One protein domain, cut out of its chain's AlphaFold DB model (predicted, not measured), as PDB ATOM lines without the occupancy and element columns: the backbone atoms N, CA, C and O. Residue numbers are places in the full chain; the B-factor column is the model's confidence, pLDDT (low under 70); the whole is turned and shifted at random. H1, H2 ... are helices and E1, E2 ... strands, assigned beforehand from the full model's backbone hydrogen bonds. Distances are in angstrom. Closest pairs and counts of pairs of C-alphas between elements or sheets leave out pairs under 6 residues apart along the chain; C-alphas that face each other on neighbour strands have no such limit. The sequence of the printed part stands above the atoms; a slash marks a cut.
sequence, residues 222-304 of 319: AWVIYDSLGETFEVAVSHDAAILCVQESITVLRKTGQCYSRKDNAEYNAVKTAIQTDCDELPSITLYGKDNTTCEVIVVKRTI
ATOM      1  N   ALA A 222     -35.558  30.131  35.857       83.62
ATOM      2  CA  ALA A 222     -34.415  31.028  35.754       83.62
ATOM      3  C   ALA A 222     -33.303  30.572  36.704       83.62
ATOM      4  O   ALA A 222     -33.581  30.053  37.782       83.62
ATOM      5  N   TRP A 223     -32.057  30.829  36.332       85.12
ATOM      6  CA  TRP A 223     -30.881  30.708  37.180       85.12
ATOM      7  C   TRP A 223     -30.361  32.107  37.478       85.12
ATOM      8  O   TRP A 223     -30.181  32.910  36.568       85.12
ATOM      9  N   VAL A 224     -30.134  32.398  38.752       84.81
ATOM     10  CA  VAL A 224     -29.489  33.624  39.222       84.81
ATOM     11  C   VAL A 224     -28.063  33.261  39.607       84.81
ATOM     12  O   VAL A 224     -27.871  32.348  40.408       84.81
ATOM     13  N   ILE A 225     -27.085  33.946  39.026       89.44
ATOM     14  CA  ILE A 225     -25.658  33.729  39.244       89.44
ATOM     15  C   ILE A 225     -25.098  35.005  39.859       89.44
ATOM     16  O   ILE A 225     -25.233  36.077  39.278       89.44
ATOM     17  N   TYR A 226     -24.481  34.916  41.027       86.44
ATOM     18  CA  TYR A 226     -23.858  36.066  41.678       86.44
ATOM     19  C   TYR A 226     -22.662  35.620  42.503       86.44
ATOM     20  O   TYR A 226     -22.572  34.450  42.870       86.44
ATOM     21  N   ASP A 227     -21.753  36.539  42.810       89.44
ATOM     22  CA  ASP A 227     -20.634  36.243  43.697       89.44
ATOM     23  C   ASP A 227     -20.788  36.861  45.091       89.44
ATOM     24  O   ASP A 227     -21.535  37.818  45.305       89.44
ATOM     25  N   SER A 228     -20.061  36.302  46.055       87.19
ATOM     26  CA  SER A 228     -20.104  36.722  47.457       87.19
ATOM     27  C   SER A 228     -19.499  38.106  47.731       87.19
ATOM     28  O   SER A 228     -19.663  38.619  48.836       87.19
ATOM     29  N   LEU A 229     -18.780  38.703  46.774       77.94
ATOM     30  CA  LEU A 229     -18.205  40.050  46.871       77.94
ATOM     31  C   LEU A 229     -19.118  41.113  46.237       77.94
ATOM     32  O   LEU A 229     -18.960  42.297  46.530       77.94
ATOM     33  N   GLY A 230     -20.093  40.698  45.422       72.44
ATOM     34  CA  GLY A 230     -21.042  41.577  44.735       72.44
ATOM     35  C   GLY A 230     -20.505  42.198  43.443       72.44
ATOM     36  O   GLY A 230     -21.068  43.183  42.970       72.44
ATOM     37  N   GLU A 231     -19.434  41.644  42.873       71.69
ATOM     38  CA  GLU A 231     -18.805  42.141  41.638       71.69
ATOM     39  C   GLU A 231     -19.578  41.726  40.371       71.69
ATOM     40  O   GLU A 231     -19.470  42.354  39.318       71.69
ATOM     41  N   THR A 232     -20.366  40.655  40.460       67.00
ATOM     42  CA  THR A 232     -21.098  40.022  39.367       67.00
ATOM     43  C   THR A 232     -22.496  39.621  39.827       67.00
ATOM     44  O   THR A 232     -22.693  39.074  40.916       67.00
ATOM     45  N   PHE A 233     -23.487  39.907  38.984       79.94
ATOM     46  CA  PHE A 233     -24.877  39.513  39.185       79.94
ATOM     47  C   PHE A 233     -25.543  39.336  37.821       79.94
ATOM     48  O   PHE A 233     -25.727  40.306  37.091       79.94
ATOM     49  N   GLU A 234     -25.914  38.106  37.491       74.00
ATOM     50  CA  GLU A 234     -26.453  37.721  36.190       74.00
ATOM     51  C   GLU A 234     -27.676  36.814  36.346       74.00
ATOM     52  O   GLU A 234     -27.819  36.073  37.322       74.00
ATOM     53  N   VAL A 235     -28.577  36.859  35.364       78.56
ATOM     54  CA  VAL A 235     -29.768  36.002  35.323       78.56
ATOM     55  C   VAL A 235     -29.874  35.347  33.956       78.56
ATOM     56  O   VAL A 235     -29.900  36.024  32.932       78.56
ATOM     57  N   ALA A 236     -30.017  34.027  33.948       78.88
ATOM     58  CA  ALA A 236     -30.175  33.221  32.749       78.88
ATOM     59  C   ALA A 236     -31.481  32.425  32.792       78.88
ATOM     60  O   ALA A 236     -31.949  32.037  33.856       78.88
ATOM     61  N   VAL A 237     -32.066  32.136  31.632       80.50
ATOM     62  CA  VAL A 237     -33.308  31.337  31.522       80.50
ATOM     63  C   VAL A 237     -33.191  30.117  30.621       80.50
ATOM     64  O   VAL A 237     -34.177  29.447  30.317       80.50
ATOM     65  N   SER A 238     -31.977  29.832  30.176       83.12
ATOM     66  CA  SER A 238     -31.627  28.583  29.524       83.12
ATOM     67  C   SER A 238     -30.414  27.993  30.228       83.12
ATOM     68  O   SER A 238     -29.600  28.721  30.803       83.12
ATOM     69  N   HIS A 239     -30.291  26.669  30.164       83.94
ATOM     70  CA  HIS A 239     -29.149  25.953  30.722       83.94
ATOM     71  C   HIS A 239     -27.823  26.471  30.149       83.94
ATOM     72  O   HIS A 239     -26.891  26.749  30.901       83.94
ATOM     73  N   ASP A 240     -27.757  26.669  28.829       81.75
ATOM     74  CA  ASP A 240     -26.544  27.137  28.154       81.75
ATOM     75  C   ASP A 240     -26.167  28.562  28.575       81.75
ATOM     76  O   ASP A 240     -25.004  28.824  28.878       81.75
ATOM     77  N   ALA A 241     -27.150  29.465  28.677       76.06
ATOM     78  CA  ALA A 241     -26.909  30.824  29.156       76.06
ATOM     79  C   ALA A 241     -26.437  30.829  30.618       76.06
ATOM     80  O   ALA A 241     -25.508  31.553  30.955       76.06
ATOM     81  N   ALA A 242     -27.002  29.976  31.478       83.62
ATOM     82  CA  ALA A 242     -26.593  29.892  32.878       83.62
ATOM     83  C   ALA A 242     -25.133  29.431  33.019       83.62
ATOM     84  O   ALA A 242     -24.379  29.987  33.816       83.62
ATOM     85  N   ILE A 243     -24.701  28.462  32.205       86.88
ATOM     86  CA  ILE A 243     -23.306  27.995  32.184       86.88
ATOM     87  C   ILE A 243     -22.362  29.105  31.709       86.88
ATOM     88  O   ILE A 243     -21.271  29.247  32.271       86.88
ATOM     89  N   LEU A 244     -22.766  29.888  30.704       81.75
ATOM     90  CA  LEU A 244     -21.992  31.034  30.219       81.75
ATOM     91  C   LEU A 244     -21.848  32.108  31.305       81.75
ATOM     92  O   LEU A 244     -20.722  32.504  31.597       81.75
ATOM     93  N   CYS A 245     -22.934  32.487  31.986       78.19
ATOM     94  CA  CYS A 245     -22.887  33.453  33.090       78.19
ATOM     95  C   CYS A 245     -21.921  33.014  34.207       78.19
ATOM     96  O   CYS A 245     -21.157  33.825  34.729       78.19
ATOM     97  N   VAL A 246     -21.884  31.718  34.543       86.81
ATOM     98  CA  VAL A 246     -20.908  31.173  35.508       86.81
ATOM     99  C   VAL A 246     -19.468  31.334  35.003       86.81
ATOM    100  O   VAL A 246     -18.580  31.725  35.763       86.81
ATOM    101  N   GLN A 247     -19.201  31.038  33.727       87.56
ATOM    102  CA  GLN A 247     -17.864  31.194  33.137       87.56
ATOM    103  C   GLN A 247     -17.413  32.660  33.095       87.56
ATOM    104  O   GLN A 247     -16.242  32.960  33.357       87.56
ATOM    105  N   GLU A 248     -18.329  33.568  32.775       80.06
ATOM    106  CA  GLU A 248     -18.076  35.005  32.727       80.06
ATOM    107  C   GLU A 248     -17.809  35.568  34.120       80.06
ATOM    108  O   GLU A 248     -16.800  36.252  34.289       80.06
ATOM    109  N   SER A 249     -18.603  35.191  35.129       79.12
ATOM    110  CA  SER A 249     -18.370  35.585  36.526       79.12
ATOM    111  C   SER A 249     -16.961  35.189  36.992       79.12
ATOM    112  O   SER A 249     -16.186  36.030  37.447       79.12
ATOM    113  N   ILE A 250     -16.538  33.946  36.727       87.06
ATOM    114  CA  ILE A 250     -15.169  33.481  37.021       87.06
ATOM    115  C   ILE A 250     -14.114  34.295  36.250       87.06
ATOM    116  O   ILE A 250     -13.031  34.577  36.769       87.06
ATOM    117  N   THR A 251     -14.396  34.664  35.000       84.94
ATOM    118  CA  THR A 251     -13.469  35.437  34.159       84.94
ATOM    119  C   THR A 251     -13.310  36.872  34.654       84.94
ATOM    120  O   THR A 251     -12.191  37.390  34.659       84.94
ATOM    121  N   VAL A 252     -14.400  37.507  35.088       77.06
ATOM    122  CA  VAL A 252     -14.394  38.843  35.697       77.06
ATOM    123  C   VAL A 252     -13.615  38.814  37.007       77.06
ATOM    124  O   VAL A 252     -12.664  39.578  37.167       77.06
ATOM    125  N   LEU A 253     -13.920  37.861  37.892       82.31
ATOM    126  CA  LEU A 253     -13.262  37.718  39.195       82.31
ATOM    127  C   LEU A 253     -11.752  37.457  39.062       82.31
ATOM    128  O   LEU A 253     -10.960  37.978  39.851       82.31
ATOM    129  N   ARG A 254     -11.318  36.765  38.001       87.06
ATOM    130  CA  ARG A 254      -9.893  36.581  37.669       87.06
ATOM    131  C   ARG A 254      -9.180  37.873  37.267       87.06
ATOM    132  O   ARG A 254      -7.973  37.982  37.461       87.06
ATOM    133  N   LYS A 255      -9.897  38.839  36.689       84.19
ATOM    134  CA  LYS A 255      -9.342  40.132  36.250       84.19
ATOM    135  C   LYS A 255      -9.296  41.180  37.365       84.19
ATOM    136  O   LYS A 255      -8.711  42.241  37.163       84.19
ATOM    137  N   THR A 256      -9.883  40.897  38.528       82.56
ATOM    138  CA  THR A 256      -9.784  41.768  39.708       82.56
ATOM    139  C   THR A 256      -8.347  41.829  40.236       82.56
ATOM    140  O   THR A 256      -7.516  40.965  39.936       82.56
ATOM    141  N   GLY A 257      -8.049  42.819  41.086       81.06
ATOM    142  CA  GLY A 257      -6.726  42.954  41.715       81.06
ATOM    143  C   GLY A 257      -6.293  41.719  42.523       81.06
ATOM    144  O   GLY A 257      -5.104  41.398  42.566       81.06
ATOM    145  N   GLN A 258      -7.261  40.989  43.087       85.94
ATOM    146  CA  GLN A 258      -7.050  39.759  43.859       85.94
ATOM    147  C   GLN A 258      -6.870  38.504  42.991       85.94
ATOM    148  O   GLN A 258      -6.419  37.477  43.493       85.94
ATOM    149  N   CYS A 259      -7.150  38.594  41.685       87.62
ATOM    150  CA  CYS A 259      -6.949  37.536  40.690       87.62
ATOM    151  C   CYS A 259      -7.565  36.181  41.077       87.62
ATOM    152  O   CYS A 259      -6.906  35.143  40.974       87.62
ATOM    153  N   TYR A 260      -8.825  36.192  41.514       89.50
ATOM    154  CA  TYR A 260      -9.522  34.995  41.976       89.50
ATOM    155  C   TYR A 260      -9.521  33.878  40.923       89.50
ATOM    156  O   TYR A 260      -9.831  34.085  39.745       89.50
ATOM    157  N   SER A 261      -9.173  32.666  41.347       90.44
ATOM    158  CA  SER A 261      -9.107  31.503  40.465       90.44
ATOM    159  C   SER A 261      -9.546  30.223  41.167       90.44
ATOM    160  O   SER A 261      -9.455  30.095  42.384       90.44
ATOM    161  N   ARG A 262     -10.055  29.267  40.388       90.94
ATOM    162  CA  ARG A 262     -10.418  27.942  40.901       90.94
ATOM    163  C   ARG A 262      -9.152  27.128  41.156       90.94
ATOM    164  O   ARG A 262      -8.205  27.224  40.376       90.94
ATOM    165  N   LYS A 263      -9.184  26.264  42.170       87.25
ATOM    166  CA  LYS A 263      -8.117  25.281  42.419       87.25
ATOM    167  C   LYS A 263      -8.050  24.218  41.318       87.25
ATOM    168  O   LYS A 263      -6.971  23.881  40.842       87.25
ATOM    169  N   ASP A 264      -9.211  23.728  40.900       89.56
ATOM    170  CA  ASP A 264      -9.399  22.792  39.795       89.56
ATOM    171  C   ASP A 264     -10.778  23.022  39.138       89.56
ATOM    172  O   ASP A 264     -11.419  24.052  39.349       89.56
ATOM    173  N   ASN A 265     -11.226  22.108  38.273       92.06
ATOM    174  CA  ASN A 265     -12.519  22.227  37.592       92.06
ATOM    175  C   ASN A 265     -13.639  21.392  38.243       92.06
ATOM    176  O   ASN A 265     -14.720  21.323  37.662       92.06
ATOM    177  N   ALA A 266     -13.421  20.747  39.394       92.19
ATOM    178  CA  ALA A 266     -14.386  19.811  39.974       92.19
ATOM    179  C   ALA A 266     -15.714  20.496  40.331       92.19
ATOM    180  O   ALA A 266     -16.763  20.089  39.836       92.19
ATOM    181  N   GLU A 267     -15.665  21.587  41.100       90.88
ATOM    182  CA  GLU A 267     -16.856  22.356  41.501       90.88
ATOM    183  C   GLU A 267     -17.562  22.985  40.295       90.88
ATOM    184  O   GLU A 267     -18.782  22.920  40.167       90.88
ATOM    185  N   TYR A 268     -16.791  23.512  39.340       93.56
ATOM    186  CA  TYR A 268     -17.342  24.040  38.095       93.56
ATOM    187  C   TYR A 268     -18.088  22.964  37.290       93.56
ATOM    188  O   TYR A 268     -19.180  23.214  36.784       93.56
ATOM    189  N   ASN A 269     -17.524  21.760  37.180       92.75
ATOM    190  CA  ASN A 269     -18.165  20.647  36.486       92.75
ATOM    191  C   ASN A 269     -19.407  20.148  37.238       92.75
ATOM    192  O   ASN A 269     -20.384  19.772  36.590       92.75
ATOM    193  N   ALA A 270     -19.398  20.183  38.573       91.56
ATOM    194  CA  ALA A 270     -20.559  19.855  39.395       91.56
ATOM    195  C   ALA A 270     -21.702  20.857  39.171       91.56
ATOM    196  O   ALA A 270     -22.816  20.439  38.868       91.56
ATOM    197  N   VAL A 271     -21.417  22.165  39.203       92.25
ATOM    198  CA  VAL A 271     -22.396  23.221  38.884       92.25
ATOM    199  C   VAL A 271     -22.914  23.085  37.459       92.25
ATOM    200  O   VAL A 271     -24.120  23.113  37.236       92.25
ATOM    201  N   LYS A 272     -22.023  22.886  36.483       93.25
ATOM    202  CA  LYS A 272     -22.410  22.683  35.083       93.25
ATOM    203  C   LYS A 272     -23.353  21.490  34.933       93.25
ATOM    204  O   LYS A 272     -24.377  21.616  34.271       93.25
ATOM    205  N   THR A 273     -23.021  20.361  35.556       92.44
ATOM    206  CA  THR A 273     -23.860  19.155  35.526       92.44
ATOM    207  C   THR A 273     -25.209  19.432  36.180       92.44
ATOM    208  O   THR A 273     -26.229  19.160  35.563       92.44
ATOM    209  N   ALA A 274     -25.222  20.050  37.364       90.25
ATOM    210  CA  ALA A 274     -26.441  20.393  38.094       90.25
ATOM    211  C   ALA A 274     -27.362  21.331  37.301       90.25
ATOM    212  O   ALA A 274     -28.574  21.124  37.295       90.25
ATOM    213  N   ILE A 275     -26.803  22.319  36.588       89.44
ATOM    214  CA  ILE A 275     -27.563  23.156  35.653       89.44
ATOM    215  C   ILE A 275     -28.131  22.273  34.537       89.44
ATOM    216  O   ILE A 275     -29.335  22.266  34.337       89.44
ATOM    217  N   GLN A 276     -27.307  21.489  33.837       89.56
ATOM    218  CA  GLN A 276     -27.753  20.674  32.695       89.56
ATOM    219  C   GLN A 276     -28.805  19.615  33.055       89.56
ATOM    220  O   GLN A 276     -29.624  19.263  32.209       89.56
ATOM    221  N   THR A 277     -28.783  19.105  34.286       86.62
ATOM    222  CA  THR A 277     -29.759  18.135  34.803       86.62
ATOM    223  C   THR A 277     -30.931  18.792  35.534       86.62
ATOM    224  O   THR A 277     -31.726  18.086  36.146       86.62
ATOM    225  N   ASP A 278     -31.026  20.123  35.500       82.56
ATOM    226  CA  ASP A 278     -32.069  20.928  36.137       82.56
ATOM    227  C   ASP A 278     -32.257  20.638  37.643       82.56
ATOM    228  O   ASP A 278     -33.378  20.572  38.148       82.56
ATOM    229  N   CYS A 279     -31.157  20.463  38.379       83.25
ATOM    230  CA  CYS A 279     -31.174  20.191  39.819       83.25
ATOM    231  C   CYS A 279     -31.695  21.402  40.620       83.25
ATOM    232  O   CYS A 279     -31.380  22.549  40.296       83.25
ATOM    233  N   ASP A 280     -32.481  21.154  41.673       75.75
ATOM    234  CA  ASP A 280     -33.055  22.217  42.513       75.75
ATOM    235  C   ASP A 280     -32.047  22.782  43.527       75.75
ATOM    236  O   ASP A 280     -32.040  23.986  43.789       75.75
ATOM    237  N   GLU A 281     -31.161  21.933  44.048       78.19
ATOM    238  CA  GLU A 281     -30.027  22.343  44.877       78.19
ATOM    239  C   GLU A 281     -28.770  22.415  44.011       78.19
ATOM    240  O   GLU A 281     -28.304  21.406  43.475       78.19
ATOM    241  N   LEU A 282     -28.231  23.624  43.852       85.25
ATOM    242  CA  LEU A 282     -27.012  23.856  43.087       85.25
ATOM    243  C   LEU A 282     -25.835  24.118  44.033       85.25
ATOM    244  O   LEU A 282     -25.972  24.923  44.957       85.25
ATOM    245  N   PRO A 283     -24.679  23.469  43.810       85.12
ATOM    246  CA  PRO A 283     -23.467  23.787  44.551       85.12
ATOM    247  C   PRO A 283     -22.951  25.192  44.189       85.12
ATOM    248  O   PRO A 283     -23.277  25.733  43.131       85.12
ATOM    249  N   SER A 284     -22.128  25.782  45.056       90.12
ATOM    250  CA  SER A 284     -21.341  26.982  44.742       90.12
ATOM    251  C   SER A 284     -19.938  26.605  44.245       90.12
ATOM    252  O   SER A 284     -19.514  25.451  44.341       90.12
ATOM    253  N   ILE A 285     -19.228  27.574  43.663       94.69
ATOM    254  CA  ILE A 285     -17.829  27.431  43.236       94.69
ATOM    255  C   ILE A 285     -16.970  28.346  44.098       94.69
ATOM    256  O   ILE A 285     -17.161  29.560  44.081       94.69
ATOM    257  N   THR A 286     -15.981  27.783  44.783       95.19
ATOM    258  CA  THR A 286     -15.018  28.535  45.585       95.19
ATOM    259  C   THR A 286     -13.840  28.974  44.720       95.19
ATOM    260  O   THR A 286     -13.155  28.172  44.077       95.19
ATOM    261  N   LEU A 287     -13.567  30.275  44.713       93.62
ATOM    262  CA  LEU A 287     -12.400  30.881  44.085       93.62
ATOM    263  C   LEU A 287     -11.429  31.393  45.147       93.62
ATOM    264  O   LEU A 287     -11.840  31.916  46.178       93.62
ATOM    265  N   TYR A 288     -10.135  31.299  44.852       94.38
ATOM    266  CA  TYR A 288      -9.043  31.671  45.749       94.38
ATOM    267  C   TYR A 288      -8.264  32.856  45.175       94.38
ATOM    268  O   TYR A 288      -7.858  32.827  44.007       94.38
ATOM    269  N   GLY A 289      -8.102  33.902  45.984       90.81
ATOM    270  CA  GLY A 289      -7.329  35.105  45.672       90.81
ATOM    271  C   GLY A 289      -5.878  35.017  46.152       90.81
ATOM    272  O   GLY A 289      -5.479  34.059  46.815       90.81
ATOM    273  N   LYS A 290      -5.075  36.035  45.823       83.62
ATOM    274  CA  LYS A 290      -3.642  36.103  46.179       83.62
ATOM    275  C   LYS A 290      -3.381  36.162  47.686       83.62
ATOM    276  O   LYS A 290      -2.386  35.606  48.141       83.62
ATOM    277  N   ASP A 291      -4.285  36.775  48.447       85.94
ATOM    278  CA  ASP A 291      -4.102  37.041  49.878       85.94
ATOM    279  C   ASP A 291      -4.802  35.998  50.775       85.94
ATOM    280  O   ASP A 291      -5.265  36.316  51.868       85.94
ATOM    281  N   ASN A 292      -4.932  34.747  50.306       82.19
ATOM    282  CA  ASN A 292      -5.740  33.690  50.943       82.19
ATOM    283  C   ASN A 292      -7.221  34.065  51.152       82.19
ATOM    284  O   ASN A 292      -7.930  33.425  51.931       82.19
ATOM    285  N   THR A 293      -7.708  35.085  50.446       88.06
ATOM    286  CA  THR A 293      -9.128  35.422  50.401       88.06
ATOM    287  C   THR A 293      -9.880  34.420  49.534       88.06
ATOM    288  O   THR A 293      -9.336  33.847  48.585       88.06
ATOM    289  N   THR A 294     -11.152  34.217  49.856       92.75
ATOM    290  CA  THR A 294     -12.051  33.359  49.085       92.75
ATOM    291  C   THR A 294     -13.245  34.157  48.584       92.75
ATOM    292  O   THR A 294     -13.661  35.143  49.195       92.75
ATOM    293  N   CYS A 295     -13.764  33.749  47.434       90.50
ATOM    294  CA  CYS A 295     -14.964  34.293  46.819       90.50
ATOM    295  C   CYS A 295     -15.807  33.122  46.323       90.50
ATOM    296  O   CYS A 295     -15.278  32.234  45.657       90.50
ATOM    297  N   GLU A 296     -17.096  33.110  46.644       93.75
ATOM    298  CA  GLU A 296     -18.011  32.085  46.148       93.75
ATOM    299  C   GLU A 296     -18.793  32.613  44.954       93.75
ATOM    300  O   GLU A 296     -19.406  33.671  45.048       93.75
ATOM    301  N   VAL A 297     -18.821  31.856  43.856       92.00
ATOM    302  CA  VAL A 297     -19.800  32.032  42.778       92.00
ATOM    303  C   VAL A 297     -20.988  31.131  43.086       92.00
ATOM    304  O   VAL A 297     -20.860  29.906  43.137       92.00
ATOM    305  N   ILE A 298     -22.143  31.744  43.306       91.25
ATOM    306  CA  ILE A 298     -23.365  31.105  43.784       91.25
ATOM    307  C   ILE A 298     -24.370  31.055  42.635       91.25
ATOM    308  O   ILE A 298     -24.602  32.053  41.954       91.25
ATOM    309  N   VAL A 299     -24.983  29.887  42.433       90.50
ATOM    310  CA  VAL A 299     -26.032  29.680  41.429       90.50
ATOM    311  C   VAL A 299     -27.319  29.275  42.129       90.50
ATOM    312  O   VAL A 299     -27.337  28.334  42.914       90.50
ATOM    313  N   VAL A 300     -28.414  29.968  41.831       88.12
ATOM    314  CA  VAL A 300     -29.729  29.694  42.419       88.12
ATOM    315  C   VAL A 300     -30.753  29.491  41.317       88.12
ATOM    316  O   VAL A 300     -30.995  30.393  40.517       88.12
ATOM    317  N   LYS A 301     -31.414  28.334  41.308       87.56
ATOM    318  CA  LYS A 301     -32.561  28.074  40.434       87.56
ATOM    319  C   LYS A 301     -33.838  28.667  41.033       87.56
ATOM    320  O   LYS A 301     -34.110  28.567  42.230       87.56
ATOM    321  N   ARG A 302     -34.645  29.304  40.191       82.69
ATOM    322  CA  ARG A 302     -35.931  29.911  40.538       82.69
ATOM    323  C   ARG A 302     -36.989  29.512  39.526       82.69
ATOM    324  O   ARG A 302     -36.849  29.756  38.333       82.69
ATOM    325  N   THR A 303     -38.088  28.948  40.014       79.44
ATOM    326  CA  THR A 303     -39.277  28.716  39.193       79.44
ATOM    327  C   THR A 303     -39.968  30.042  38.902       79.44
ATOM    328  O   THR A 303     -40.351  30.778  39.816       79.44
ATOM    329  N   ILE A 304     -40.179  30.329  37.624       70.31
ATOM    330  CA  ILE A 304     -40.971  31.463  37.162       70.31
ATOM    331  C   ILE A 304     -42.441  31.041  37.268       70.31
ATOM    332  O   ILE A 304     -42.941  30.252  36.463       70.31
TER     333      ILE A 304
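Overview. This is residues 222 to 304 of the 319 residues of an uncharacterized protein of Ruthenibacterium lactatiformans (UniProt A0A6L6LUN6). Two layers make this domain: an antiparallel sheet of four strands, and helices H1 and H2 packed over one of its faces along the strands. Long E4 joins the hairpin of E1 and E2 to E3. The 83 printed residues run E1, E2, H1, H2, E3, E4, and the sheet's order is E2, E1, E4, E3; the class is mixed, helices and strands. The whole is compact, with a radius of gyration of the C-alphas of 12.1 A, and elongated, spanning 38 by 22 by 17 A.

Arrangement. Start at E1, residues 222 to 227, and E2, residues 233 to 236, an antiparallel hairpin with N 225 and O 234 within hydrogen-bond range at 2.8 A. Next, H1, residues 239 to 255, is on the sheet over E1, at a height of 7.8 A; it is only just not over E4, residues 294 to 303, with 2 C-alphas falling there. H2, residues 266 to 276, is on the same face and touches residues 239 to 243 of H1, a helical hairpin running opposite ways at a shallow tilt of 30 degrees; their closest C-alphas are those of His 239 and Gln 276, 5.8 A apart. H2 lies over E4 and E3, residues 285 to 288. Look along E4 for staggered antiparallel pairing: residues 294 to 297 pair with E3, its hairpin partner (N 287 and O 295, 2.8 A), and 297 to 302 with E1 (N 224 and O 300, 2.8 A). In H1 and H2 every O i to N i+4 pair is within hydrogen-bond range.

Along the chain. Find C-alpha 222 at (-34.415, 31.028, 35.754), where E1 begins its 16.7 A; E2 follows. From C-alpha 239 at (-29.149, 25.953, 30.722) H1 runs 25.0 A, and H2 15.2 A. After E3, E4 runs 29.3 A to C-alpha 303 at (-39.277, 28.716, 39.193).

Size, cuts and confidence. The two C-alphas farthest apart, those of Asp 291 and Ile 304, are 39.4 A apart. The printed part has no cut and no long link; only residue 232 has pLDDT under 70.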